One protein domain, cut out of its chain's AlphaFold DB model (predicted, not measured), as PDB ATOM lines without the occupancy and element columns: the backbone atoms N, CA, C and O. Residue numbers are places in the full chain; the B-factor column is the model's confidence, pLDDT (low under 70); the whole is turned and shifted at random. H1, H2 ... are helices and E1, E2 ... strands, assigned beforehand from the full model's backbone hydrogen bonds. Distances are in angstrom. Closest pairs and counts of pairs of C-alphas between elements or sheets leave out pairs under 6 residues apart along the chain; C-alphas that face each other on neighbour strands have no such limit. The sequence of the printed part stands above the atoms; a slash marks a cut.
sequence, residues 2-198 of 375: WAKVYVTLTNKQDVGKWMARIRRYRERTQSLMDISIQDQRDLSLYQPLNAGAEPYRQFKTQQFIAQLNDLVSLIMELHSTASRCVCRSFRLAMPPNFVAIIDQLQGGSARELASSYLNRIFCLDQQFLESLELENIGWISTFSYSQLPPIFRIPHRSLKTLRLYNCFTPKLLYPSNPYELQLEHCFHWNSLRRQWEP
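What this domain is: This is residues 2 to 198 of the 375 residues of an uncharacterized protein of Serendipita indica (strain DSM 11827) (UniProt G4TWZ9). The chain is wound in side-by-side turns: strands E1 to E6 form a curved, twisted wall, and the returning stretches run behind one face of it, while the other face is bare. The returns are first the helices H1, H2 and H4, side by side, then mostly loops with the short H5; residues 49 to 55 stick out beyond the wall, and E7 folds back on E6. The 197 printed residues hold five named helices and seven named strands, in the order E1 H1 E2 H2 E3 H3 H4 E4 H5 E5 E6 E7. The sheet runs E1 E2 E3 E4 E5 E6 E7 and is mixed, as is the class, helices and strands. The whole is compact, with a radius of gyration of the C-alphas of 17.1 A and spans of 53 by 44 by 27 A.

Where its parts are: E1, residues 2 to 9, begins at C-alpha 2 (0.101, -36.328, 6.866) and is 22.8 A long. H1 is residues 12 to 25, 21.1 A, and E2 residues 31 to 39, 25.5 A. H2, residues 53 to 82, is 42.7 A long and begins at C-alpha 53 (24.983, -6.377, 36.795). E3 is residues 87 to 93, H3 98 to 104, H4 108 to 121, 20.1 A, E4 131 to 135 and H5 150 to 153. E5, residues 161 to 169, bends by 105 degrees at 166; E6, residues 180 to 190, 24.2 A, bends by 84 degrees at 185. E7, residues 195 to 198, ends at C-alpha 198 (25.836, -9.763, 5.587).

How they stand to each other: E1 to E6 are parallel neighbours in turn, with N 5 and O 34 at 2.8 A, N 37 and O 91 at 2.8 A, N 92 and O 133 at 2.9 A, N 134 and O 163 at 2.9 A, and N 164 and O 182 at 2.8 A. E6 and E7 are an antiparallel hairpin, N 188 and O 197 at 2.9 A. Four strand-helix-strand units, parallel neighbours joined through helices, have right-handed crossovers: E1 H1 E2, E2 H2 E3, E3 H3 H4 E4 and E4 H5 E5. H1 and H2 on one face make two layers; H2 is over E2 at a height over the sheet of 9.8 A. H2 touches H1, closest C-alphas Leu 74 and Met 19, 6.3 A, and H4, Val 72 and Ile 121, 5.2 A. H3 only grazes the sheet with residues 98 to 99; H4 and H5 are not on it. Every O i to N i+4 pair is within hydrogen-bond range in H2, H3 and H4, and 9 of 10 in H1; H5 is too short for one.

The domain as a whole: The C-alphas farthest apart, Asn 50 and Asn 177, are 54.1 A apart. The printed part has no cut. The links E2 to H2 and E4 to H5 are long. The mean pLDDT of the printed part is 82.4; 28 residues are under 70, among them 27 to 32 and 43 to 52.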
ATOM      1  N   TRP A   2      -0.943 -37.355   6.767       58.66
ATOM      2  CA  TRP A   2       0.101 -36.328   6.866       58.66
ATOM      3  C   TRP A   2       0.110 -35.752   8.281       58.66
ATOM      4  O   TRP A   2      -0.958 -35.478   8.831       58.66
ATOM      5  N   ALA A   3       1.289 -35.606   8.877       72.69
ATOM      6  CA  ALA A   3       1.415 -35.145  10.251       72.69
ATOM      7  C   ALA A   3       1.978 -33.725  10.269       72.69
ATOM      8  O   ALA A   3       3.112 -33.495   9.866       72.69
ATOM      9  N   LYS A   4       1.201 -32.764  10.767       83.25
ATOM     10  CA  LYS A   4       1.705 -31.416  11.042       83.25
ATOM     11  C   LYS A   4       1.875 -31.242  12.539       83.25
ATOM     12  O   LYS A   4       0.956 -31.544  13.303       83.25
ATOM     13  N   VAL A   5       3.039 -30.765  12.959       84.56
ATOM     14  CA  VAL A   5       3.352 -30.517  14.365       84.56
ATOM     15  C   VAL A   5       3.711 -29.053  14.545       84.56
ATOM     16  O   VAL A   5       4.775 -28.604  14.134       84.56
ATOM     17  N   TYR A   6       2.792 -28.333  15.182       89.12
ATOM     18  CA  TYR A   6       2.930 -26.928  15.544       89.12
ATOM     19  C   TYR A   6       3.151 -26.833  17.047       89.12
ATOM     20  O   TYR A   6       2.226 -27.092  17.814       89.12
ATOM     21  N   VAL A   7       4.368 -26.504  17.462       90.12
ATOM     22  CA  VAL A   7       4.761 -26.359  18.863       90.12
ATOM     23  C   VAL A   7       4.952 -24.886  19.171       90.12
ATOM     24  O   VAL A   7       5.815 -24.238  18.592       90.12
ATOM     25  N   THR A   8       4.197 -24.378  20.137       92.62
ATOM     26  CA  THR A   8       4.438 -23.058  20.725       92.62
ATOM     27  C   THR A   8       4.866 -23.249  22.172       92.62
ATOM     28  O   THR A   8       4.199 -23.970  22.921       92.62
ATOM     29  N   LEU A   9       5.987 -22.637  22.550       91.38
ATOM     30  CA  LEU A   9       6.525 -22.650  23.907       91.38
ATOM     31  C   LEU A   9       6.390 -21.248  24.496       91.38
ATOM     32  O   LEU A   9       7.060 -20.321  24.055       91.38
ATOM     33  N   THR A  10       5.529 -21.095  25.497       88.12
ATOM     34  CA  THR A  10       5.332 -19.829  26.228       88.12
ATOM     35  C   THR A  10       5.939 -19.885  27.625       88.12
ATOM     36  O   THR A  10       6.290 -18.866  28.211       88.12
ATOM     37  N   ASN A  11       6.104 -21.093  28.168       85.25
ATOM     38  CA  ASN A  11       6.707 -21.343  29.471       85.25
ATOM     39  C   ASN A  11       7.377 -22.733  29.511       85.25
ATOM     40  O   ASN A  11       7.278 -23.532  28.580       85.25
ATOM     41  N   LYS A  12       8.064 -23.048  30.617       82.12
ATOM     42  CA  LYS A  12       8.785 -24.323  30.788       82.12
ATOM     43  C   LYS A  12       7.870 -25.559  30.801       82.12
ATOM     44  O   LYS A  12       8.281 -26.627  30.357       82.12
ATOM     45  N   GLN A  13       6.641 -25.448  31.304       86.75
ATOM     46  CA  GLN A  13       5.720 -26.589  31.400       86.75
ATOM     47  C   GLN A  13       5.242 -27.061  30.021       86.75
ATOM     48  O   GLN A  13       4.917 -28.239  29.851       86.75
ATOM     49  N   ASP A  14       5.227 -26.165  29.030       89.81
ATOM     50  CA  ASP A  14       4.803 -26.482  27.665       89.81
ATOM     51  C   ASP A  14       5.691 -27.555  27.030       89.81
ATOM     52  O   ASP A  14       5.188 -28.427  26.324       89.81
ATOM     53  N   VAL A  15       6.985 -27.567  27.361       88.88
ATOM     54  CA  VAL A  15       7.944 -28.573  26.883       88.88
ATOM     55  C   VAL A  15       7.481 -29.973  27.287       88.88
ATOM     56  O   VAL A  15       7.321 -30.845  26.436       88.88
ATOM     57  N   GLY A  16       7.174 -30.188  28.570       89.00
ATOM     58  CA  GLY A  16       6.705 -31.485  29.073       89.00
ATOM     59  C   GLY A  16       5.378 -31.927  28.447       89.00
ATOM     60  O   GLY A  16       5.222 -33.096  28.083       89.00
ATOM     61  N   LYS A  17       4.440 -30.987  28.252       90.75
ATOM     62  CA  LYS A  17       3.159 -31.247  27.573       90.75
ATOM     63  C   LYS A  17       3.377 -31.698  26.128       90.75
ATOM     64  O   LYS A  17       2.782 -32.690  25.701       90.75
ATOM     65  N   TRP A  18       4.247 -31.010  25.389       90.62
ATOM     66  CA  TRP A  18       4.565 -31.346  24.002       90.62
ATOM     67  C   TRP A  18       5.314 -32.667  23.877       90.62
ATOM     68  O   TRP A  18       4.930 -33.485  23.047       90.62
ATOM     69  N   MET A  19       6.287 -32.934  24.747       88.69
ATOM     70  CA  MET A  19       6.993 -34.219  24.806       88.69
ATOM     71  C   MET A  19       6.019 -35.388  25.001       88.69
ATOM     72  O   MET A  19       6.042 -36.363  24.249       88.69
ATOM     73  N   ALA A  20       5.100 -35.276  25.968       88.19
ATOM     74  CA  ALA A  20       4.075 -36.292  26.201       88.19
ATOM     75  C   ALA A  20       3.138 -36.455  24.993       88.19
ATOM     76  O   ALA A  20       2.746 -37.573  24.656       88.19
ATOM     77  N   ARG A  21       2.790 -35.350  24.322       87.25
ATOM     78  CA  ARG A  21       1.955 -35.365  23.119       87.25
ATOM     79  C   ARG A  21       2.663 -36.077  21.966       87.25
ATOM     80  O   ARG A  21       2.091 -37.015  21.423       87.25
ATOM     81  N   ILE A  22       3.895 -35.692  21.636       84.06
ATOM     82  CA  ILE A  22       4.698 -36.289  20.554       84.06
ATOM     83  C   ILE A  22       4.811 -37.806  20.743       84.06
ATOM     84  O   ILE A  22       4.510 -38.556  19.817       84.06
ATOM     85  N   ARG A  23       5.108 -38.265  21.966       84.25
ATOM     86  CA  ARG A  23       5.173 -39.700  22.297       84.25
ATOM     87  C   ARG A  23       3.884 -40.454  21.990       84.25
ATOM     88  O   ARG A  23       3.949 -41.546  21.441       84.25
ATOM     89  N   ARG A  24       2.715 -39.873  22.286       81.50
ATOM     90  CA  ARG A  24       1.414 -40.491  21.961       81.50
ATOM     91  C   ARG A  24       1.154 -40.562  20.455       81.50
ATOM     92  O   ARG A  24       0.487 -41.484  19.998       81.50
ATOM     93  N   TYR A  25       1.643 -39.589  19.682       75.50
ATOM     94  CA  TYR A  25       1.468 -39.573  18.224       75.50
ATOM     95  C   TYR A  25       2.460 -40.482  17.489       75.50
ATOM     96  O   TYR A  25       2.151 -40.923  16.383       75.50
ATOM     97  N   ARG A  26       3.592 -40.827  18.120       71.44
ATOM     98  CA  ARG A  26       4.652 -41.685  17.565       71.44
ATOM     99  C   ARG A  26       4.155 -43.022  17.012       71.44
ATOM    100  O   ARG A  26       4.713 -43.529  16.045       71.44
ATOM    101  N   GLU A  27       3.103 -43.585  17.596       66.31
ATOM    102  CA  GLU A  27       2.542 -44.876  17.179       66.31
ATOM    103  C   GLU A  27       1.651 -44.785  15.927       66.31
ATOM    104  O   GLU A  27       1.352 -45.805  15.313       66.31
ATOM    105  N   ARG A  28       1.218 -43.579  15.529       63.72
ATOM    106  CA  ARG A  28       0.138 -43.377  14.543       63.72
ATOM    107  C   ARG A  28       0.579 -42.733  13.227       63.72
ATOM    108  O   ARG A  28      -0.206 -42.695  12.280       63.72
ATOM    109  N   THR A  29       1.797 -42.204  13.145       62.16
ATOM    110  CA  THR A  29       2.262 -41.411  11.996       62.16
ATOM    111  C   THR A  29       3.269 -42.181  11.145       62.16
ATOM    112  O   THR A  29       4.346 -42.530  11.619       62.16
ATOM    113  N   GLN A  30       2.914 -42.429   9.880       59.72
ATOM    114  CA  GLN A  30       3.737 -43.153   8.895       59.72
ATOM    115  C   GLN A  30       4.180 -42.289   7.700       59.72
ATOM    116  O   GLN A  30       4.798 -42.799   6.774       59.72
ATOM    117  N   SER A  31       3.831 -41.000   7.648       63.53
ATOM    118  CA  SER A  31       4.011 -40.198   6.428       63.53
ATOM    119  C   SER A  31       4.356 -38.737   6.712       63.53
ATOM    120  O   SER A  31       4.041 -38.247   7.792       63.53
ATOM    121  N   LEU A  32       4.992 -38.110   5.708       61.41
ATOM    122  CA  LEU A  32       5.499 -36.729   5.593       61.41
ATOM    123  C   LEU A  32       5.091 -35.767   6.724       61.41
ATOM    124  O   LEU A  32       3.897 -35.553   6.966       61.41
ATOM    125  N   MET A  33       6.104 -35.185   7.377       75.94
ATOM    126  CA  MET A  33       5.952 -34.341   8.561       75.94
ATOM    127  C   MET A  33       6.332 -32.884   8.277       75.94
ATOM    128  O   MET A  33       7.438 -32.620   7.801       75.94
ATOM    129  N   ASP A  34       5.432 -31.959   8.621       86.25
ATOM    130  CA  ASP A  34       5.724 -30.523   8.689       86.25
ATOM    131  C   ASP A  34       5.925 -30.147  10.158       86.25
ATOM    132  O   ASP A  34       5.046 -30.391  10.993       86.25
ATOM    133  N   ILE A  35       7.076 -29.569  10.487       88.00
ATOM    134  CA  ILE A  35       7.436 -29.197  11.856       88.00
ATOM    135  C   ILE A  35       7.551 -27.684  11.932       88.00
ATOM    136  O   ILE A  35       8.306 -27.075  11.182       88.00
ATOM    137  N   SER A  36       6.839 -27.076  12.871       92.50
ATOM    138  CA  SER A  36       6.969 -25.663  13.196       92.50
ATOM    139  C   SER A  36       7.070 -25.509  14.703       92.50
ATOM    140  O   SER A  36       6.179 -25.933  15.434       92.50
ATOM    141  N   ILE A  37       8.176 -24.935  15.168       93.44
ATOM    142  CA  ILE A  37       8.438 -24.662  16.578       93.44
ATOM    143  C   ILE A  37       8.626 -23.159  16.740       93.44
ATOM    144  O   ILE A  37       9.462 -22.561  16.066       93.44
ATOM    145  N   GLN A  38       7.865 -22.563  17.649       94.38
ATOM    146  CA  GLN A  38       7.980 -21.166  18.031       94.38
ATOM    147  C   GLN A  38       8.217 -21.080  19.537       94.38
ATOM    148  O   GLN A  38       7.342 -21.417  20.337       94.38
ATOM    149  N   ASP A  39       9.406 -20.635  19.919       92.00
ATOM    150  CA  ASP A  39       9.754 -20.358  21.304       92.00
ATOM    151  C   ASP A  39       9.554 -18.868  21.595       92.00
ATOM    152  O   ASP A  39      10.242 -18.011  21.051       92.00
ATOM    153  N   GLN A  40       8.563 -18.564  22.431       88.69
ATOM    154  CA  GLN A  40       8.176 -17.210  22.834       88.69
ATOM    155  C   GLN A  40       8.606 -16.898  24.274       88.69
ATOM    156  O   GLN A  40       8.175 -15.899  24.850       88.69
ATOM    157  N   ARG A  41       9.422 -17.758  24.896       87.62
ATOM    158  CA  ARG A  41       9.875 -17.578  26.278       87.62
ATOM    159  C   ARG A  41      10.887 -16.436  26.345       87.62
ATOM    160  O   ARG A  41      12.087 -16.643  26.180       87.62
ATOM    161  N   ASP A  42      10.397 -15.232  26.603       76.12
ATOM    162  CA  ASP A  42      11.228 -14.035  26.645       76.12
ATOM    163  C   ASP A  42      12.223 -14.057  27.823       76.12
ATOM    164  O   ASP A  42      11.856 -14.039  29.000       76.12
ATOM    165  N   LEU A  43      13.512 -14.072  27.479       68.25
ATOM    166  CA  LEU A  43      14.645 -14.043  28.406       68.25
ATOM    167  C   LEU A  43      14.977 -12.644  28.957       68.25
ATOM    168  O   LEU A  43      15.930 -12.501  29.724       68.25
ATOM    169  N   SER A  44      14.246 -11.601  28.553       65.62
ATOM    170  CA  SER A  44      14.465 -10.219  29.001       65.62
ATOM    171  C   SER A  44      13.558  -9.772  30.151       65.62
ATOM    172  O   SER A  44      13.827  -8.740  30.761       65.62
ATOM    173  N   LEU A  45      12.543 -10.564  30.515       57.22
ATOM    174  CA  LEU A  45      11.491 -10.158  31.459       57.22
ATOM    175  C   LEU A  45      11.891 -10.137  32.945       57.22
ATOM    176  O   LEU A  45      11.098  -9.693  33.770       57.22
ATOM    177  N   TYR A  46      13.084 -10.599  33.326       53.00
ATOM    178  CA  TYR A  46      13.437 -10.790  34.739       53.00
ATOM    179  C   TYR A  46      14.703 -10.046  35.153       53.00
ATOM    180  O   TYR A  46      15.715 -10.675  35.431       53.00
ATOM    181  N   GLN A  47      14.652  -8.717  35.269       55.81
ATOM    182  CA  GLN A  47      15.669  -7.983  36.028       55.81
ATOM    183  C   GLN A  47      15.256  -7.965  37.508       55.81
ATOM    184  O   GLN A  47      14.277  -7.298  37.849       55.81
ATOM    185  N   PRO A  48      15.939  -8.693  38.413       56.09
ATOM    186  CA  PRO A  48      15.622  -8.608  39.829       56.09
ATOM    187  C   PRO A  48      15.929  -7.185  40.291       56.09
ATOM    188  O   PRO A  48      17.075  -6.735  40.197       56.09
ATOM    189  N   LEU A  49      14.910  -6.478  40.784       47.22
ATOM    190  CA  LEU A  49      15.087  -5.235  41.530       47.22
ATOM    191  C   LEU A  49      16.104  -5.542  42.643       47.22
ATOM    192  O   LEU A  49      15.817  -6.365  43.507       47.22
ATOM    193  N   ASN A  50      17.299  -4.941  42.578       55.78
ATOM    194  CA  ASN A  50      18.440  -5.082  43.508       55.78
ATOM    195  C   ASN A  50      19.553  -6.096  43.161       55.78
ATOM    196  O   ASN A  50      20.481  -6.247  43.955       55.78
ATOM    197  N   ALA A  51      19.550  -6.752  41.996       57.91
ATOM    198  CA  ALA A  51      20.720  -7.532  41.567       57.91
ATOM    199  C   ALA A  51      21.776  -6.635  40.893       57.91
ATOM    200  O   ALA A  51      21.466  -5.872  39.978       57.91
ATOM    201  N   GLY A  52      23.044  -6.758  41.304       63.06
ATOM    202  CA  GLY A  52      24.168  -6.185  40.554       63.06
ATOM    203  C   GLY A  52      24.233  -6.734  39.119       63.06
ATOM    204  O   GLY A  52      23.691  -7.802  38.823       63.06
ATOM    205  N   ALA A  53      24.922  -6.024  38.219       70.94
ATOM    206  CA  ALA A  53      24.983  -6.377  36.795       70.94
ATOM    207  C   ALA A  53      25.509  -7.805  36.531       70.94
ATOM    208  O   ALA A  53      25.017  -8.487  35.634       70.94
ATOM    209  N   GLU A  54      26.470  -8.276  37.328       68.38
ATOM    210  CA  GLU A  54      27.089  -9.600  37.179       68.38
ATOM    211  C   GLU A  54      26.169 -10.770  37.596       68.38
ATOM    212  O   GLU A  54      25.936 -11.659  36.772       68.38
ATOM    213  N   PRO A  55      25.545 -10.776  38.794       72.25
ATOM    214  CA  PRO A  55      24.538 -11.779  39.155       72.25
ATOM    215  C   PRO A  55      23.380 -11.879  38.154       72.25
ATOM    216  O   PRO A  55      22.934 -12.976  37.818       72.25
ATOM    217  N   TYR A  56      22.919 -10.736  37.635       73.56
ATOM    218  CA  TYR A  56      21.858 -10.701  36.631       73.56
ATOM    219  C   TYR A  56      22.291 -11.357  35.309       73.56
ATOM    220  O   TYR A  56      21.557 -12.177  34.752       73.56
ATOM    221  N   ARG A  57      23.513 -11.077  34.832       73.81
ATOM    222  CA  ARG A  57      24.085 -11.732  33.641       73.81
ATOM    223  C   ARG A  57      24.222 -13.245  33.814       73.81
ATOM    224  O   ARG A  57      23.895 -13.991  32.888       73.81
ATOM    225  N   GLN A  58      24.674 -13.709  34.979       77.75
ATOM    226  CA  GLN A  58      24.815 -15.141  35.267       77.75
ATOM    227  C   GLN A  58      23.459 -15.853  35.268       77.75
ATOM    228  O   GLN A  58      23.313 -16.894  34.629       77.75
ATOM    229  N   PHE A  59      22.450 -15.263  35.912       79.56
ATOM    230  CA  PHE A  59      21.086 -15.789  35.914       79.56
ATOM    231  C   PHE A  59      20.501 -15.874  34.497       79.56
ATOM    232  O   PHE A  59      20.012 -16.928  34.086       79.56
ATOM    233  N   LYS A  60      20.634 -14.798  33.711       81.69
ATOM    234  CA  LYS A  60      20.203 -14.750  32.307       81.69
ATOM    235  C   LYS A  60      20.892 -15.825  31.458       81.69
ATOM    236  O   LYS A  60      20.239 -16.507  30.672       81.69
ATOM    237  N   THR A  61      22.194 -16.028  31.666       84.88
ATOM    238  CA  THR A  61      22.968 -17.093  31.008       84.88
ATOM    239  C   THR A  61      22.432 -18.479  31.372       84.88
ATOM    240  O   THR A  61      22.195 -19.295  30.487       84.88
ATOM    241  N   GLN A  62      22.182 -18.755  32.654       86.00
ATOM    242  CA  GLN A  62      21.635 -20.046  33.088       86.00
ATOM    243  C   GLN A  62      20.250 -20.319  32.490       86.00
ATOM    244  O   GLN A  62      19.995 -21.429  32.019       86.00
ATOM    245  N   GLN A  63      19.370 -19.314  32.464       86.50
ATOM    246  CA  GLN A  63      18.051 -19.435  31.842       86.50
ATOM    247  C   GLN A  63      18.148 -19.720  30.343       86.50
ATOM    248  O   GLN A  63      17.476 -20.628  29.857       86.50
ATOM    249  N   PHE A  64      19.018 -19.006  29.626       89.31
ATOM    250  CA  PHE A  64      19.270 -19.233  28.203       89.31
ATOM    251  C   PHE A  64      19.738 -20.672  27.925       89.31
ATOM    252  O   PHE A  64      19.183 -21.364  27.071       89.31
ATOM    253  N   ILE A  65      20.709 -21.167  28.696       90.69
ATOM    254  CA  ILE A  65      21.214 -22.541  28.564       90.69
ATOM    255  C   ILE A  65      20.115 -23.571  28.864       90.69
ATOM    256  O   ILE A  65      20.008 -24.578  28.161       90.69
ATOM    257  N   ALA A  66      19.273 -23.324  29.869       89.38
ATOM    258  CA  ALA A  66      18.139 -24.192  30.177       89.38
ATOM    259  C   ALA A  66      17.108 -24.220  29.035       89.38
ATOM    260  O   ALA A  66      16.643 -25.297  28.666       89.38
ATOM    261  N   GLN A  67      16.798 -23.067  28.431       91.06
ATOM    262  CA  GLN A  67      15.891 -22.990  27.282       91.06
ATOM    263  C   GLN A  67      16.417 -23.768  26.073       91.06
ATOM    264  O   GLN A  67      15.655 -24.510  25.452       91.06
ATOM    265  N   LEU A  68      17.716 -23.656  25.776       92.38
ATOM    266  CA  LEU A  68      18.361 -24.452  24.733       92.38
ATOM    267  C   LEU A  68      18.269 -25.954  25.018       92.38
ATOM    268  O   LEU A  68      17.955 -26.729  24.120       92.38
ATOM    269  N   ASN A  69      18.502 -26.377  26.262       94.00
ATOM    270  CA  ASN A  69      18.395 -27.786  26.639       94.00
ATOM    271  C   ASN A  69      16.961 -28.331  26.504       94.00
ATOM    272  O   ASN A  69      16.755 -29.466  26.063       94.00
ATOM    273  N   ASP A  70      15.960 -27.519  26.851       93.19
ATOM    274  CA  ASP A  70      14.550 -27.857  26.641       93.19
ATOM    275  C   ASP A  70      14.250 -28.073  25.148       93.19
ATOM    276  O   ASP A  70      13.607 -29.057  24.774       93.19
ATOM    277  N   LEU A  71      14.761 -27.189  24.283       92.62
ATOM    278  CA  LEU A  71      14.620 -27.298  22.829       92.62
ATOM    279  C   LEU A  71      15.344 -28.521  22.266       92.62
ATOM    280  O   LEU A  71      14.776 -29.230  21.439       92.62
ATOM    281  N   VAL A  72      16.555 -28.822  22.744       92.75
ATOM    282  CA  VAL A  72      17.269 -30.061  22.398       92.75
ATOM    283  C   VAL A  72      16.416 -31.274  22.747       92.75
ATOM    284  O   VAL A  72      16.248 -32.160  21.916       92.75
ATOM    285  N   SER A  73      15.846 -31.313  23.951       92.00
ATOM    286  CA  SER A  73      15.009 -32.430  24.397       92.00
ATOM    287  C   SER A  73      13.792 -32.615  23.487       92.00
ATOM    288  O   SER A  73      13.503 -33.734  23.059       92.00
ATOM    289  N   LEU A  74      13.130 -31.509  23.128       90.81
ATOM    290  CA  LEU A  74      11.991 -31.499  22.215       90.81
ATOM    291  C   LEU A  74      12.363 -31.988  20.808       90.81
ATOM    292  O   LEU A  74      11.693 -32.865  20.264       90.81
ATOM    293  N   ILE A  75      13.439 -31.452  20.228       88.25
ATOM    294  CA  ILE A  75      13.921 -31.837  18.897       88.25
ATOM    295  C   ILE A  75      14.339 -33.302  18.867       88.25
ATOM    296  O   ILE A  75      14.015 -34.003  17.916       88.25
ATOM    297  N   MET A  76      15.027 -33.792  19.896       87.75
ATOM    298  CA  MET A  76      15.449 -35.191  19.953       87.75
ATOM    299  C   MET A  76      14.251 -36.142  20.037       87.75
ATOM    300  O   MET A  76      14.257 -37.200  19.406       87.75
ATOM    301  N   GLU A  77      13.193 -35.763  20.754       87.31
ATOM    302  CA  GLU A  77      11.947 -36.533  20.790       87.31
ATOM    303  C   GLU A  77      11.239 -36.522  19.430       87.31
ATOM    304  O   GLU A  77      10.829 -37.580  18.938       87.31
ATOM    305  N   LEU A  78      11.163 -35.350  18.787       84.44
ATOM    306  CA  LEU A  78      10.664 -35.213  17.419       84.44
ATOM    307  C   LEU A  78      11.473 -36.077  16.457       84.44
ATOM    308  O   LEU A  78      10.881 -36.846  15.715       84.44
ATOM    309  N   HIS A  79      12.803 -36.040  16.521       78.88
ATOM    310  CA  HIS A  79      13.693 -36.850  15.694       78.88
ATOM    311  C   HIS A  79      13.477 -38.351  15.916       78.88
ATOM    312  O   HIS A  79      13.383 -39.115  14.962       78.88
ATOM    313  N   SER A  80      13.318 -38.792  17.167       78.00
ATOM    314  CA  SER A  80      13.048 -40.203  17.487       78.00
ATOM    315  C   SER A  80      11.716 -40.722  16.919       78.00
ATOM    316  O   SER A  80      11.521 -41.937  16.777       78.00
ATOM    317  N   THR A  81      10.799 -39.800  16.617       71.12
ATOM    318  CA  THR A  81       9.508 -40.048  15.970       71.12
ATOM    319  C   THR A  81       9.615 -39.900  14.448       71.12
ATOM    320  O   THR A  81       9.084 -40.723  13.703       71.12
ATOM    321  N   ALA A  82      10.350 -38.886  13.993       63.78
ATOM    322  CA  ALA A  82      10.532 -38.505  12.601       63.78
ATOM    323  C   ALA A  82      11.571 -39.353  11.861       63.78
ATOM    324  O   ALA A  82      11.552 -39.350  10.645       63.78
ATOM    325  N   SER A  83      12.411 -40.146  12.532       61.34
ATOM    326  CA  SER A  83      13.321 -41.105  11.877       61.34
ATOM    327  C   SER A  83      12.602 -42.152  11.010       61.34
ATOM    328  O   SER A  83      13.237 -42.872  10.246       61.34
ATOM    329  N   ARG A  84      11.269 -42.235  11.113       58.94
ATOM    330  CA  ARG A  84      10.382 -43.047  10.263       58.94
ATOM    331  C   ARG A  84       9.643 -42.238   9.189       58.94
ATOM    332  O   ARG A  84       8.858 -42.809   8.441       58.94
ATOM    333  N   CYS A  85       9.828 -40.922   9.152       63.06
ATOM    334  CA  CYS A  85       9.087 -39.982   8.321       63.06
ATOM    335  C   CYS A  85      10.041 -39.096   7.517       63.06
ATOM    336  O   CYS A  85      11.186 -38.854   7.880       63.06
ATOM    337  N   VAL A  86       9.526 -38.559   6.422       70.94
ATOM    338  CA  VAL A  86      10.242 -37.592   5.598       70.94
ATOM    339  C   VAL A  86       9.845 -36.184   6.058       70.94
ATOM    340  O   VAL A  86       8.658 -35.857   6.058       70.94
ATOM    341  N   CYS A  87      10.799 -35.361   6.500       77.12
ATOM    342  CA  CYS A  87      10.527 -33.968   6.870       77.12
ATOM    343  C   CYS A  87      10.533 -33.099   5.610       77.12
ATOM    344  O   CYS A  87      11.573 -32.964   4.966       77.12
ATOM    345  N   ARG A  88       9.376 -32.534   5.252       86.12
ATOM    346  CA  ARG A  88       9.232 -31.684   4.058       86.12
ATOM    347  C   ARG A  88       9.433 -30.210   4.385       86.12
ATOM    348  O   ARG A  88      10.002 -29.473   3.580       86.12
ATOM    349  N   SER A  89       8.974 -29.777   5.554       89.06
ATOM    350  CA  SER A  89       9.049 -28.381   5.977       89.06
ATOM    351  C   SER A  89       9.451 -28.276   7.441       89.06
ATOM    352  O   SER A  89       8.889 -28.962   8.297       89.06
ATOM    353  N   PHE A  90      10.413 -27.402   7.725       90.62
ATOM    354  CA  PHE A  90      10.906 -27.148   9.073       90.62
ATOM    355  C   PHE A  90      10.945 -25.648   9.343       90.62
ATOM    356  O   PHE A  90      11.646 -24.909   8.654       90.62
ATOM    357  N   ARG A  91      10.223 -25.222  10.380       93.44
ATOM    358  CA  ARG A  91      10.276 -23.872  10.928       93.44
ATOM    359  C   ARG A  91      10.768 -23.898  12.368       93.44
ATOM    360  O   ARG A  91      10.208 -24.619  13.195       93.44
ATOM    361  N   LEU A  92      11.743 -23.051  12.680       94.06
ATOM    362  CA  LEU A  92      12.177 -22.774  14.045       94.06
ATOM    363  C   LEU A  92      12.288 -21.266  14.258       94.06
ATOM    364  O   LEU A  92      13.106 -20.606  13.623       94.06
ATOM    365  N   ALA A  93      11.481 -20.745  15.176       94.75
ATOM    366  CA  ALA A  93      11.523 -19.356  15.595       94.75
ATOM    367  C   ALA A  93      11.920 -19.258  17.066       94.75
ATOM    368  O   ALA A  93      11.255 -19.833  17.931       94.75
ATOM    369  N   MET A  94      13.015 -18.551  17.328       92.12
ATOM    370  CA  MET A  94      13.498 -18.244  18.671       92.12
ATOM    371  C   MET A  94      12.987 -16.871  19.135       92.12
ATOM    372  O   MET A  94      12.568 -16.057  18.301       92.12
ATOM    373  N   PRO A  95      13.065 -16.565  20.444       88.25
ATOM    374  CA  PRO A  95      12.738 -15.238  20.951       88.25
ATOM    375  C   PRO A  95      13.578 -14.139  20.261       88.25
ATOM    376  O   PRO A  95      14.762 -14.362  20.001       88.25
ATOM    377  N   PRO A  96      13.041 -12.926  20.016       84.38
ATOM    378  CA  PRO A  96      13.752 -11.858  19.292       84.38
ATOM    379  C   PRO A  96      15.109 -11.456  19.887       84.38
ATOM    380  O   PRO A  96      16.031 -11.060  19.177       84.38
ATOM    381  N   ASN A  97      15.262 -11.582  21.205       82.38
ATOM    382  CA  ASN A  97      16.497 -11.264  21.920       82.38
ATOM    383  C   ASN A  97      17.545 -12.390  21.892       82.38
ATOM    384  O   ASN A  97      18.649 -12.185  22.394       82.38
ATOM    385  N   PHE A  98      17.239 -13.553  21.313       85.69
ATOM    386  CA  PHE A  98      18.105 -14.733  21.328       85.69
ATOM    387  C   PHE A  98      19.513 -14.444  20.789       85.69
ATOM    388  O   PHE A  98      20.504 -14.752  21.453       85.69
ATOM    389  N   VAL A  99      19.608 -13.785  19.630       85.00
ATOM    390  CA  VAL A  99      20.887 -13.405  19.005       85.00
ATOM    391  C   VAL A  99      21.694 -12.474  19.914       85.00
ATOM    392  O   VAL A  99      22.860 -12.737  20.198       85.00
ATOM    393  N   ALA A 100      21.054 -11.434  20.455       83.06
ATOM    394  CA  ALA A 100      21.713 -10.482  21.348       83.06
ATOM    395  C   ALA A 100      22.234 -11.146  22.635       83.06
ATOM    396  O   ALA A 100      23.234 -10.714  23.204       83.06
ATOM    397  N   ILE A 101      21.560 -12.196  23.112       83.19
ATOM    398  CA  ILE A 101      21.991 -12.957  24.288       83.19
ATOM    399  C   ILE A 101      23.212 -13.813  23.970       83.19
ATOM    400  O   ILE A 101      24.124 -13.863  24.792       83.19
ATOM    401  N   ILE A 102      23.260 -14.432  22.787       83.56
ATOM    402  CA  ILE A 102      24.424 -15.202  22.331       83.56
ATOM    403  C   ILE A 102      25.691 -14.346  22.335       83.56
ATOM    404  O   ILE A 102      26.710 -14.779  22.881       83.56
ATOM    405  N   ASP A 103      25.620 -13.123  21.812       77.88
ATOM    406  CA  ASP A 103      26.761 -12.200  21.788       77.88
ATOM    407  C   ASP A 103      27.227 -11.796  23.198       77.88
ATOM    408  O   ASP A 103      28.412 -11.544  23.431       77.88
ATOM    409  N   GLN A 104      26.307 -11.786  24.167       82.44
ATOM    410  CA  GLN A 104      26.568 -11.442  25.568       82.44
ATOM    411  C   GLN A 104      27.093 -12.613  26.409       82.44
ATOM    412  O   GLN A 104      27.502 -12.384  27.549       82.44
ATOM    413  N   LEU A 105      27.096 -13.851  25.898       81.12
ATOM    414  CA  LEU A 105      27.584 -15.007  26.653       81.12
ATOM    415  C   LEU A 105      29.059 -14.811  27.019       81.12
ATOM    416  O   LEU A 105      29.917 -14.701  26.138       81.12
ATOM    417  N   GLN A 106      29.363 -14.806  28.318       69.75
ATOM    418  CA  GLN A 106      30.722 -14.747  28.858       69.75
ATOM    419  C   GLN A 106      31.147 -16.112  29.424       69.75
ATOM    420  O   GLN A 106      30.317 -16.883  29.903       69.75
ATOM    421  N   GLY A 107      32.452 -16.402  29.382       70.88
ATOM    422  CA  GLY A 107      33.036 -17.653  29.883       70.88
ATOM    423  C   GLY A 107      33.034 -18.809  28.869       70.88
ATOM    424  O   GLY A 107      32.136 -18.935  28.038       70.88
ATOM    425  N   GLY A 108      34.069 -19.659  28.932       78.50
ATOM    426  CA  GLY A 108      34.254 -20.784  28.002       78.50
ATOM    427  C   GLY A 108      33.164 -21.853  28.116       78.50
ATOM    428  O   GLY A 108      32.586 -22.254  27.112       78.50
ATOM    429  N   SER A 109      32.787 -22.229  29.341       84.69
ATOM    430  CA  SER A 109      31.846 -23.331  29.593       84.69
ATOM    431  C   SER A 109      30.422 -23.065  29.090       84.69
ATOM    432  O   SER A 109      29.806 -23.943  28.488       84.69
ATOM    433  N   ALA A 110      29.883 -21.857  29.292       84.81
ATOM    434  CA  ALA A 110      28.542 -21.503  28.816       84.81
ATOM    435  C   ALA A 110      28.476 -21.472  27.282       84.81
ATOM    436  O   ALA A 110      27.519 -21.971  26.691       84.81
ATOM    437  N   ARG A 111      29.520 -20.939  26.634       86.94
ATOM    438  CA  ARG A 111      29.637 -20.913  25.170       86.94
ATOM    439  C   ARG A 111      29.760 -22.317  24.582       86.94
ATOM    440  O   ARG A 111      29.085 -22.627  23.604       86.94
ATOM    441  N   GLU A 112      30.567 -23.177  25.193       87.38
ATOM    442  CA  GLU A 112      30.713 -24.578  24.788       87.38
ATOM    443  C   GLU A 112      29.392 -25.349  24.912       87.38
ATOM    444  O   GLU A 112      28.990 -26.043  23.974       87.38
ATOM    445  N   LEU A 113      28.674 -25.184  26.029       89.69
ATOM    446  CA  LEU A 113      27.369 -25.813  26.243       89.69
ATOM    447  C   LEU A 113      26.324 -25.330  25.235       89.69
ATOM    448  O   LEU A 113      25.655 -26.151  24.607       89.69
ATOM    449  N   ALA A 114      26.206 -24.016  25.040       89.88
ATOM    450  CA  ALA A 114      25.283 -23.451  24.063       89.88
ATOM    451  C   ALA A 114      25.601 -23.932  22.638       89.88
ATOM    452  O   ALA A 114      24.694 -24.334  21.914       89.88
ATOM    453  N   SER A 115      26.882 -23.975  22.260       87.88
ATOM    454  CA  SER A 115      27.330 -24.501  20.964       87.88
ATOM    455  C   SER A 115      26.944 -25.975  20.792       87.88
ATOM    456  O   SER A 115      26.380 -26.366  19.769       87.88
ATOM    457  N   SER A 116      27.153 -26.792  21.829       88.75
ATOM    458  CA  SER A 116      26.743 -28.201  21.845       88.75
ATOM    459  C   SER A 116      25.230 -28.369  21.663       88.75
ATOM    460  O   SER A 116      24.787 -29.216  20.885       88.75
ATOM    461  N   TYR A 117      24.421 -27.541  22.328       91.94
ATOM    462  CA  TYR A 117      22.966 -27.579  22.188       91.94
ATOM    463  C   TYR A 117      22.484 -27.099  20.821       91.94
ATOM    464  O   TYR A 117      21.652 -27.774  20.219       91.94
ATOM    465  N   LEU A 118      23.046 -26.018  20.280       89.50
ATOM    466  CA  LEU A 118      22.756 -25.566  18.916       89.50
ATOM    467  C   LEU A 118      23.058 -26.670  17.895       89.50
ATOM    468  O   LEU A 118      22.199 -27.008  17.083       89.50
ATOM    469  N   ASN A 119      24.215 -27.331  17.996       87.44
ATOM    470  CA  ASN A 119      24.551 -28.469  17.132       87.44
ATOM    471  C   ASN A 119      23.505 -29.595  17.199       87.44
ATOM    472  O   ASN A 119      23.196 -30.219  16.185       87.44
ATOM    473  N   ARG A 120      22.939 -29.850  18.385       88.38
ATOM    474  CA  ARG A 120      21.906 -30.876  18.592       88.38
ATOM    475  C   ARG A 120      20.518 -30.454  18.112       88.38
ATOM    476  O   ARG A 120      19.773 -31.317  17.672       88.38
ATOM    477  N   ILE A 121      20.166 -29.170  18.167       88.81
ATOM    478  CA  ILE A 121      18.883 -28.657  17.646       88.81
ATOM    479  C   ILE A 121      18.796 -28.853  16.125       88.81
ATOM    480  O   ILE A 121      17.738 -29.179  15.594       88.81
ATOM    481  N   PHE A 122      19.916 -28.717  15.418       83.50
ATOM    482  CA  PHE A 122      19.974 -28.848  13.960       83.50
ATOM    483  C   PHE A 122      20.455 -30.227  13.486       83.50
ATOM    484  O   PHE A 122      20.991 -30.359  12.387       83.50
ATOM    485  N   CYS A 123      20.280 -31.269  14.306       76.69
ATOM    486  CA  CYS A 123      20.726 -32.628  13.986       76.69
ATOM    487  C   CYS A 123      19.818 -33.377  12.996       76.69
ATOM    488  O   CYS A 123      20.189 -34.460  12.549       76.69
ATOM    489  N   LEU A 124      18.640 -32.826  12.677       69.19
ATOM    490  CA  LEU A 124      17.644 -33.476  11.828       69.19
ATOM    491  C   LEU A 124      18.209 -33.749  10.427       69.19
ATOM    492  O   LEU A 124      18.738 -32.846   9.775       69.19
ATOM    493  N   ASP A 125      18.053 -34.987   9.959       67.31
ATOM    494  CA  ASP A 125      18.326 -35.342   8.569       67.31
ATOM    495  C   ASP A 125      17.258 -34.710   7.663       67.31
ATOM    496  O   ASP A 125      16.055 -34.925   7.833       67.31
ATOM    497  N   GLN A 126      17.706 -33.868   6.736       70.62
ATOM    498  CA  GLN A 126      16.870 -32.961   5.946       70.62
ATOM    499  C   GLN A 126      17.013 -33.208   4.439       70.62
ATOM    500  O   GLN A 126      16.720 -32.330   3.633       70.62
ATOM    501  N   GLN A 127      17.422 -34.414   4.029       69.00
ATOM    502  CA  GLN A 127      17.603 -34.789   2.613       69.00
ATOM    503  C   GLN A 127      16.393 -34.484   1.706       69.00
ATOM    504  O   GLN A 127      16.550 -34.228   0.510       69.00
ATOM    505  N   PHE A 128      15.188 -34.465   2.273       76.56
ATOM    506  CA  PHE A 128      13.935 -34.207   1.562       76.56
ATOM    507  C   PHE A 128      13.282 -32.872   1.935       76.56
ATOM    508  O   PHE A 128      12.114 -32.647   1.616       76.56
ATOM    509  N   LEU A 129      14.008 -32.004   2.638       86.31
ATOM    510  CA  LEU A 129      13.479 -30.724   3.068       86.31
ATOM    511  C   LEU A 129      13.252 -29.833   1.847       86.31
ATOM    512  O   LEU A 129      14.193 -29.488   1.135       86.31
ATOM    513  N   GLU A 130      11.997 -29.462   1.616       91.19
ATOM    514  CA  GLU A 130      11.592 -28.545   0.552       91.19
ATOM    515  C   GLU A 130      11.457 -27.104   1.049       91.19
ATOM    516  O   GLU A 130      11.602 -26.176   0.254       91.19
ATOM    517  N   SER A 131      11.209 -26.902   2.347       92.81
ATOM    518  CA  SER A 131      11.072 -25.576   2.958       92.81
ATOM    519  C   SER A 131      11.780 -25.491   4.311       92.81
ATOM    520  O   SER A 131      11.581 -26.342   5.182       92.81
ATOM    521  N   LEU A 132      12.594 -24.450   4.483       93.25
ATOM    522  CA  LEU A 132      13.309 -24.131   5.715       93.25
ATOM    523  C   LEU A 132      13.010 -22.690   6.125       93.25
ATOM    524  O   LEU A 132      13.295 -21.766   5.365       93.25
ATOM    525  N   GLU A 133      12.498 -22.508   7.337       95.06
ATOM    526  CA  GLU A 133      12.231 -21.194   7.918       95.06
ATOM    527  C   GLU A 133      12.931 -21.058   9.276       95.06
ATOM    528  O   GLU A 133      12.642 -21.812  10.205       95.06
ATOM    529  N   LEU A 134      13.851 -20.106   9.410       94.38
ATOM    530  CA  LEU A 134      14.579 -19.851  10.653       94.38
ATOM    531  C   LEU A 134      14.442 -18.382  11.052       94.38
ATOM    532  O   LEU A 134      14.651 -17.489  10.234       94.38
ATOM    533  N   GLU A 135      14.118 -18.138  12.317       94.75
ATOM    534  CA  GLU A 135      13.858 -16.798  12.845       94.75
ATOM    535  C   GLU A 135      14.617 -16.597  14.168       94.75
ATOM    536  O   GLU A 135      14.499 -17.415  15.086       94.75
ATOM    537  N   ASN A 136      15.394 -15.512  14.264       92.00
ATOM    538  CA  ASN A 136      16.179 -15.117  15.443       92.00
ATOM    539  C   ASN A 136      17.233 -16.151  15.884       92.00
ATOM    540  O   ASN A 136      17.420 -16.395  17.077       92.00
ATOM    541  N   ILE A 137      17.937 -16.784  14.943       89.94
ATOM    542  CA  ILE A 137      18.894 -17.861  15.245       89.94
ATOM    543  C   ILE A 137      20.327 -17.352  15.162       89.94
ATOM    544  O   ILE A 137      20.782 -16.954  14.097       89.94
ATOM    545  N   GLY A 138      21.073 -17.438  16.263       88.38
ATOM    546  CA  GLY A 138      22.497 -17.103  16.297       88.38
ATOM    547  C   GLY A 138      23.401 -18.314  16.504       88.38
ATOM    548  O   GLY A 138      23.077 -19.210  17.284       88.38
ATOM    549  N   TRP A 139      24.551 -18.335  15.831       87.50
ATOM    550  CA  TRP A 139      25.657 -19.243  16.141       87.50
ATOM    551  C   TRP A 139      26.723 -18.549  16.981       87.50
ATOM    552  O   TRP A 139      26.927 -17.343  16.892       87.50
ATOM    553  N   ILE A 140      27.465 -19.330  17.759       84.88
ATOM    554  CA  ILE A 140      28.609 -18.835  18.533       84.88
ATOM    555  C   ILE A 140      29.837 -18.924  17.643       84.88
ATOM    556  O   ILE A 140      30.128 -20.019  17.188       84.88
ATOM    557  N   SER A 141      30.568 -17.827  17.429       70.06
ATOM    558  CA  SER A 141      31.669 -17.692  16.450       70.06
ATOM    559  C   SER A 141      32.867 -18.645  16.621       70.06
ATOM    560  O   SER A 141      33.702 -18.764  15.727       70.06
ATOM    561  N   THR A 142      32.954 -19.372  17.736       68.31
ATOM    562  CA  THR A 142      33.971 -20.398  17.992       68.31
ATOM    563  C   THR A 142      33.420 -21.791  17.675       68.31
ATOM    564  O   THR A 142      32.973 -22.510  18.569       68.31
ATOM    565  N   PHE A 143      33.433 -22.182  16.401       72.94
ATOM    566  CA  PHE A 143      32.988 -23.508  15.962       72.94
ATOM    567  C   PHE A 143      33.964 -24.136  14.969       72.94
ATOM    568  O   PHE A 143      34.616 -23.451  14.182       72.94
ATOM    569  N   SER A 144      34.040 -25.466  14.990       73.50
ATOM    570  CA  SER A 144      34.768 -26.222  13.975       73.50
ATOM    571  C   SER A 144      33.847 -26.553  12.803       73.50
ATOM    572  O   SER A 144      32.765 -27.108  12.997       73.50
ATOM    573  N   TYR A 145      34.299 -26.298  11.571       75.81
ATOM    574  CA  TYR A 145      33.557 -26.660  10.354       75.81
ATOM    575  C   TYR A 145      33.266 -28.166  10.253       75.81
ATOM    576  O   TYR A 145      32.270 -28.568   9.650       75.81
ATOM    577  N   SER A 146      34.098 -29.011  10.870       75.50
ATOM    578  CA  SER A 146      33.876 -30.461  10.915       75.50
ATOM    579  C   SER A 146      32.726 -30.876  11.839       75.50
ATOM    580  O   SER A 146      32.204 -31.981  11.689       75.50
ATOM    581  N   GLN A 147      32.320 -29.998  12.758       77.38
ATOM    582  CA  GLN A 147      31.264 -30.226  13.746       77.38
ATOM    583  C   GLN A 147      29.941 -29.555  13.367       77.38
ATOM    584  O   GLN A 147      28.987 -29.622  14.138       77.38
ATOM    585  N   LEU A 148      29.870 -28.911  12.196       82.19
ATOM    586  CA  LEU A 148      28.643 -28.256  11.767       82.19
ATOM    587  C   LEU A 148      27.498 -29.260  11.627       82.19
ATOM    588  O   LEU A 148      27.719 -30.370  11.132       82.19
ATOM    589  N   PRO A 149      26.272 -28.873  12.012       82.56
ATOM    590  CA  PRO A 149      25.124 -29.740  11.840       82.56
ATOM    591  C   PRO A 149      24.871 -30.030  10.353       82.56
ATOM    592  O   PRO A 149      25.216 -29.198   9.504       82.56
ATOM    593  N   PRO A 150      24.252 -31.180  10.018       79.38
ATOM    594  CA  PRO A 150      24.016 -31.609   8.637       79.38
ATOM    595  C   PRO A 150      23.411 -30.525   7.738       79.38
ATOM    596  O   PRO A 150      23.861 -30.365   6.603       79.38
ATOM    597  N   ILE A 151      22.488 -29.719   8.278       81.19
ATOM    598  CA  ILE A 151      21.842 -28.601   7.576       81.19
ATOM    599  C   ILE A 151      22.833 -27.588   6.980       81.19
ATOM    600  O   ILE A 151      22.538 -26.990   5.955       81.19
ATOM    601  N   PHE A 152      24.027 -27.418   7.553       81.88
ATOM    602  CA  PHE A 152      25.045 -26.487   7.042       81.88
ATOM    603  C   PHE A 152      26.159 -27.180   6.242       81.88
ATOM    604  O   PHE A 152      27.030 -26.511   5.681       81.88
ATOM    605  N   ARG A 153      26.193 -28.517   6.191       76.25
ATOM    606  CA  ARG A 153      27.297 -29.259   5.556       76.25
ATOM    607  C   ARG A 153      27.070 -29.493   4.069       76.25
ATOM    608  O   ARG A 153      28.008 -29.314   3.292       76.25
ATOM    609  N   ILE A 154      25.861 -29.902   3.693       69.50
ATOM    610  CA  ILE A 154      25.553 -30.449   2.367       69.50
ATOM    611  C   ILE A 154      24.692 -29.448   1.578       69.50
ATOM    612  O   ILE A 154      23.801 -28.834   2.162       69.50
ATOM    613  N   PRO A 155      24.925 -29.271   0.262       70.00
ATOM    614  CA  PRO A 155      24.012 -28.522  -0.594       70.00
ATOM    615  C   PRO A 155      22.629 -29.179  -0.615       70.00
ATOM    616  O   PRO A 155      22.494 -30.356  -0.964       70.00
ATOM    617  N   HIS A 156      21.597 -28.413  -0.276       77.31
ATOM    618  CA  HIS A 156      20.224 -28.905  -0.276       77.31
ATOM    619  C   HIS A 156      19.644 -28.835  -1.683       77.31
ATOM    620  O   HIS A 156      19.264 -27.765  -2.158       77.31
ATOM    621  N   ARG A 157      19.593 -29.987  -2.358       80.25
ATOM    622  CA  ARG A 157      19.043 -30.099  -3.721       80.25
ATOM    623  C   ARG A 157      17.517 -30.021  -3.749       80.25
ATOM    624  O   ARG A 157      16.955 -29.553  -4.728       80.25
ATOM    625  N   SER A 158      16.871 -30.486  -2.682       86.44
ATOM    626  CA  SER A 158      15.409 -30.548  -2.565       86.44
ATOM    627  C   SER A 158      14.791 -29.235  -2.074       86.44
ATOM    628  O   SER A 158      13.585 -29.046  -2.215       86.44
ATOM    629  N   LEU A 159      15.600 -28.336  -1.499       89.06
ATOM    630  CA  LEU A 159      15.131 -27.129  -0.824       89.06
ATOM    631  C   LEU A 159      14.711 -26.065  -1.842       89.06
ATOM    632  O   LEU A 159      15.546 -25.492  -2.540       89.06
ATOM    633  N   LYS A 160      13.406 -25.798  -1.893       93.19
ATOM    634  CA  LYS A 160      12.769 -24.834  -2.797       93.19
ATOM    635  C   LYS A 160      12.544 -23.486  -2.125       93.19
ATOM    636  O   LYS A 160      12.654 -22.462  -2.786       93.19
ATOM    637  N   THR A 161      12.250 -23.482  -0.829       94.75
ATOM    638  CA  THR A 161      11.967 -22.261  -0.070       94.75
ATOM    639  C   THR A 161      12.932 -22.140   1.097       94.75
ATOM    640  O   THR A 161      13.011 -23.037   1.936       94.75
ATOM    641  N   LEU A 162      13.641 -21.017   1.175       94.75
ATOM    642  CA  LEU A 162      14.488 -20.670   2.309       94.75
ATOM    643  C   LEU A 162      14.083 -19.295   2.834       94.75
ATOM    644  O   LEU A 162      14.209 -18.310   2.111       94.75
ATOM    645  N   ARG A 163      13.636 -19.230   4.090       95.56
ATOM    646  CA  ARG A 163      13.324 -17.975   4.777       95.56
ATOM    647  C   ARG A 163      14.153 -17.860   6.040       95.56
ATOM    648  O   ARG A 163      14.042 -18.685   6.940       95.56
ATOM    649  N   LEU A 164      15.001 -16.852   6.090       94.56
ATOM    650  CA  LEU A 164      15.855 -16.553   7.222       94.56
ATOM    651  C   LEU A 164      15.573 -15.115   7.653       94.56
ATOM    652  O   LEU A 164      15.677 -14.194   6.844       94.56
ATOM    653  N   TYR A 165      15.233 -14.942   8.926       93.44
ATOM    654  CA  TYR A 165      15.035 -13.637   9.548       93.44
ATOM    655  C   TYR A 165      15.922 -13.518  10.784       93.44
ATOM    656  O   TYR A 165      15.893 -14.387  11.659       93.44
ATOM    657  N   ASN A 166      16.728 -12.457  10.856       91.31
ATOM    658  CA  ASN A 166      17.632 -12.165  11.970       91.31
ATOM    659  C   ASN A 166      18.504 -13.378  12.361       91.31
ATOM    660  O   ASN A 166      18.469 -13.870  13.490       91.31
ATOM    661  N   CYS A 167      19.232 -13.924  11.382       91.75
ATOM    662  CA  CYS A 167      19.998 -15.160  11.532       91.75
ATOM    663  C   CYS A 167      21.510 -14.945  11.370       91.75
ATOM    664  O   CYS A 167      21.955 -14.354  10.391       91.75
ATOM    665  N   PHE A 168      22.311 -15.514  12.272       91.50
ATOM    666  CA  PHE A 168      23.776 -15.532  12.230       91.50
ATOM    667  C   PHE A 168      24.238 -16.976  12.059       91.50
ATOM    668  O   PHE A 168      24.285 -17.753  13.011       91.50
ATOM    669  N   THR A 169      24.534 -17.356  10.819       89.69
ATOM    670  CA  THR A 169      24.753 -18.753  10.424       89.69
ATOM    671  C   THR A 169      26.235 -19.091  10.247       89.69
ATOM    672  O   THR A 169      26.984 -18.356   9.604       89.69
ATOM    673  N   PRO A 170      26.706 -20.240  10.757       86.88
ATOM    674  CA  PRO A 170      28.127 -20.578  10.707       86.88
ATOM    675  C   PRO A 170      28.649 -20.762   9.278       86.88
ATOM    676  O   PRO A 170      29.830 -20.570   8.996       86.88
ATOM    677  N   LYS A 171      27.758 -21.157   8.371       85.94
ATOM    678  CA  LYS A 171      28.010 -21.252   6.948       85.94
ATOM    679  C   LYS A 171      26.756 -20.825   6.214       85.94
ATOM    680  O   LYS A 171      25.634 -21.077   6.644       85.94
ATOM    681  N   LEU A 172      27.002 -20.213   5.075       77.69
ATOM    682  CA  LEU A 172      26.006 -19.724   4.161       77.69
ATOM    683  C   LEU A 172      25.120 -20.867   3.626       77.69
ATOM    684  O   LEU A 172      25.607 -21.772   2.943       77.69
ATOM    685  N   LEU A 173      23.825 -20.817   3.939       76.88
ATOM    686  CA  LEU A 173      22.817 -21.736   3.412       76.88
ATOM    687  C   LEU A 173      22.371 -21.242   2.032       76.88
ATOM    688  O   LEU A 173      21.531 -20.353   1.944       76.88
ATOM    689  N   TYR A 174      22.929 -21.804   0.957       72.81
ATOM    690  CA  TYR A 174      22.376 -21.612  -0.388       72.81
ATOM    691  C   TYR A 174      21.831 -22.932  -0.932       72.81
ATOM    692  O   TYR A 174      22.617 -23.859  -1.160       72.81
ATOM    693  N   PRO A 175      20.509 -23.041  -1.148       80.75
ATOM    694  CA  PRO A 175      19.954 -24.107  -1.971       80.75
ATOM    695  C   PRO A 175      20.500 -24.013  -3.398       80.75
ATOM    696  O   PRO A 175      20.827 -22.930  -3.882       80.75
ATOM    697  N   SER A 176      20.607 -25.155  -4.075       81.56
ATOM    698  CA  SER A 176      21.171 -25.196  -5.430       81.56
ATOM    699  C   SER A 176      20.278 -24.512  -6.467       81.56
ATOM    700  O   SER A 176      20.801 -23.957  -7.426       81.56
ATOM    701  N   ASN A 177      18.955 -24.559  -6.289       84.69
ATOM    702  CA  ASN A 177      17.999 -23.926  -7.195       84.69
ATOM    703  C   ASN A 177      16.691 -23.584  -6.449       84.69
ATOM    704  O   ASN A 177      15.701 -24.309  -6.571       84.69
ATOM    705  N   PRO A 178      16.702 -22.557  -5.579       91.25
ATOM    706  CA  PRO A 178      15.507 -22.153  -4.845       91.25
ATOM    707  C   PRO A 178      14.445 -21.582  -5.779       91.25
ATOM    708  O   PRO A 178      14.763 -20.902  -6.746       91.25
ATOM    709  N   TYR A 179      13.189 -21.774  -5.399       95.00
ATOM    710  CA  TYR A 179      12.034 -21.051  -5.917       95.00
ATOM    711  C   TYR A 179      11.821 -19.722  -5.172       95.00
ATOM    712  O   TYR A 179      11.506 -18.702  -5.784       95.00
ATOM    713  N   GLU A 180      12.019 -19.722  -3.851       96.25
ATOM    714  CA  GLU A 180      11.851 -18.550  -2.987       96.25
ATOM    715  C   GLU A 180      13.012 -18.438  -1.997       96.25
ATOM    716  O   GLU A 180      13.374 -19.407  -1.322       96.25
ATOM    717  N   LEU A 181      13.572 -17.233  -1.901       95.44
ATOM    718  CA  LEU A 181      14.661 -16.904  -0.994       95.44
ATOM    719  C   LEU A 181      14.334 -15.606  -0.252       95.44
ATOM    720  O   LEU A 181      14.215 -14.558  -0.875       95.44
ATOM    721  N   GLN A 182      14.216 -15.675   1.070       95.56
ATOM    722  CA  GLN A 182      14.012 -14.527   1.951       95.56
ATOM    723  C   GLN A 182      15.162 -14.475   2.953       95.56
ATOM    724  O   GLN A 182      15.370 -15.415   3.719       95.56
ATOM    725  N   LEU A 183      15.951 -13.407   2.888       94.12
ATOM    726  CA  LEU A 183      17.194 -13.225   3.631       94.12
ATOM    727  C   LEU A 183      17.191 -11.851   4.293       94.12
ATOM    728  O   LEU A 183      17.736 -10.880   3.764       94.12
ATOM    729  N   GLU A 184      16.576 -11.788   5.466       92.62
ATOM    730  CA  GLU A 184      16.368 -10.551   6.208       92.62
ATOM    731  C   GLU A 184      17.236 -10.537   7.461       92.62
ATOM    732  O   GLU A 184      17.217 -11.480   8.251       92.62
ATOM    733  N   HIS A 185      18.036  -9.489   7.652       89.38
ATOM    734  CA  HIS A 185      18.990  -9.378   8.759       89.38
ATOM    735  C   HIS A 185      19.867 -10.634   8.914       89.38
ATOM    736  O   HIS A 185      20.084 -11.143  10.013       89.38
ATOM    737  N   CYS A 186      20.339 -11.173   7.791       91.31
ATOM    738  CA  CYS A 186      21.076 -12.429   7.760       91.31
ATOM    739  C   CYS A 186      22.579 -12.216   7.611       91.31
ATOM    740  O   CYS A 186      23.037 -11.484   6.733       91.31
ATOM    741  N   PHE A 187      23.343 -12.946   8.418       90.88
ATOM    742  CA  PHE A 187      24.796 -12.918   8.445       90.88
ATOM    743  C   PHE A 187      25.365 -14.330   8.346       90.88
ATOM    744  O   PHE A 187      24.797 -15.297   8.867       90.88
ATOM    745  N   HIS A 188      26.519 -14.449   7.700       89.19
ATOM    746  CA  HIS A 188      27.326 -15.659   7.747       89.19
ATOM    747  C   HIS A 188      28.698 -15.371   8.338       89.19
ATOM    748  O   HIS A 188      29.222 -14.261   8.240       89.19
ATOM    749  N   TRP A 189      29.297 -16.382   8.952       88.38
ATOM    750  CA  TRP A 189      30.664 -16.265   9.434       88.38
ATOM    751  C   TRP A 189      31.634 -16.324   8.251       88.38
ATOM    752  O   TRP A 189      31.617 -17.276   7.468       88.38
ATOM    753  N   ASN A 190      32.490 -15.317   8.107       85.31
ATOM    754  CA  ASN A 190      33.620 -15.362   7.191       85.31
ATOM    755  C   ASN A 190      34.848 -15.861   7.960       85.31
ATOM    756  O   ASN A 190      35.411 -15.145   8.786       85.31
ATOM    757  N   SER A 191      35.295 -17.089   7.685       82.75
ATOM    758  CA  SER A 191      36.440 -17.678   8.392       82.75
ATOM    759  C   SER A 191      37.778 -17.021   8.064       82.75
ATOM    760  O   SER A 191      38.668 -17.034   8.912       82.75
ATOM    761  N   LEU A 192      37.931 -16.456   6.862       84.25
ATOM    762  CA  LEU A 192      39.166 -15.786   6.444       84.25
ATOM    763  C   LEU A 192      39.340 -14.461   7.187       84.25
ATOM    764  O   LEU A 192      40.431 -14.149   7.655       84.25
ATOM    765  N   ARG A 193      38.248 -13.705   7.333       85.00
ATOM    766  CA  ARG A 193      38.237 -12.388   7.991       85.00
ATOM    767  C   ARG A 193      37.856 -12.434   9.468       85.00
ATOM    768  O   ARG A 193      37.997 -11.432  10.155       85.00
ATOM    769  N   ARG A 194      37.402 -13.595   9.951       86.19
ATOM    770  CA  ARG A 194      36.967 -13.847  11.334       86.19
ATOM    771  C   ARG A 194      35.904 -12.856  11.815       86.19
ATOM    772  O   ARG A 194      35.993 -12.334  12.923       86.19
ATOM    773  N   GLN A 195      34.907 -12.605  10.977       87.88
ATOM    774  CA  GLN A 195      33.811 -11.694  11.290       87.88
ATOM    775  C   GLN A 195      32.499 -12.169  10.669       87.88
ATOM    776  O   GLN A 195      32.494 -12.947   9.713       87.88
ATOM    777  N   TRP A 196      31.392 -11.676  11.216       88.75
ATOM    778  CA  TRP A 196      30.066 -11.828  10.632       88.75
ATOM    779  C   TRP A 196      29.906 -10.874   9.449       88.75
ATOM    780  O   TRP A 196      30.163  -9.679   9.582       88.75
ATOM    781  N   GLU A 197      29.486 -11.395   8.300       89.25
ATOM    782  CA  GLU A 197      29.271 -10.614   7.082       89.25
ATOM    783  C   GLU A 197      27.833 -10.779   6.582       89.25
ATOM    784  O   GLU A 197      27.275 -11.877   6.681       89.25
ATOM    785  N   PRO A 198      27.205  -9.703   6.070       89.56
ATOM    786  CA  PRO A 198      25.836  -9.763   5.587       89.56
ATOM    787  C   PRO A 198      25.738 -10.661   4.353       89.56
ATOM    788  O   PRO A 198      26.550 -10.578   3.427       89.56
TER     789      PRO A 198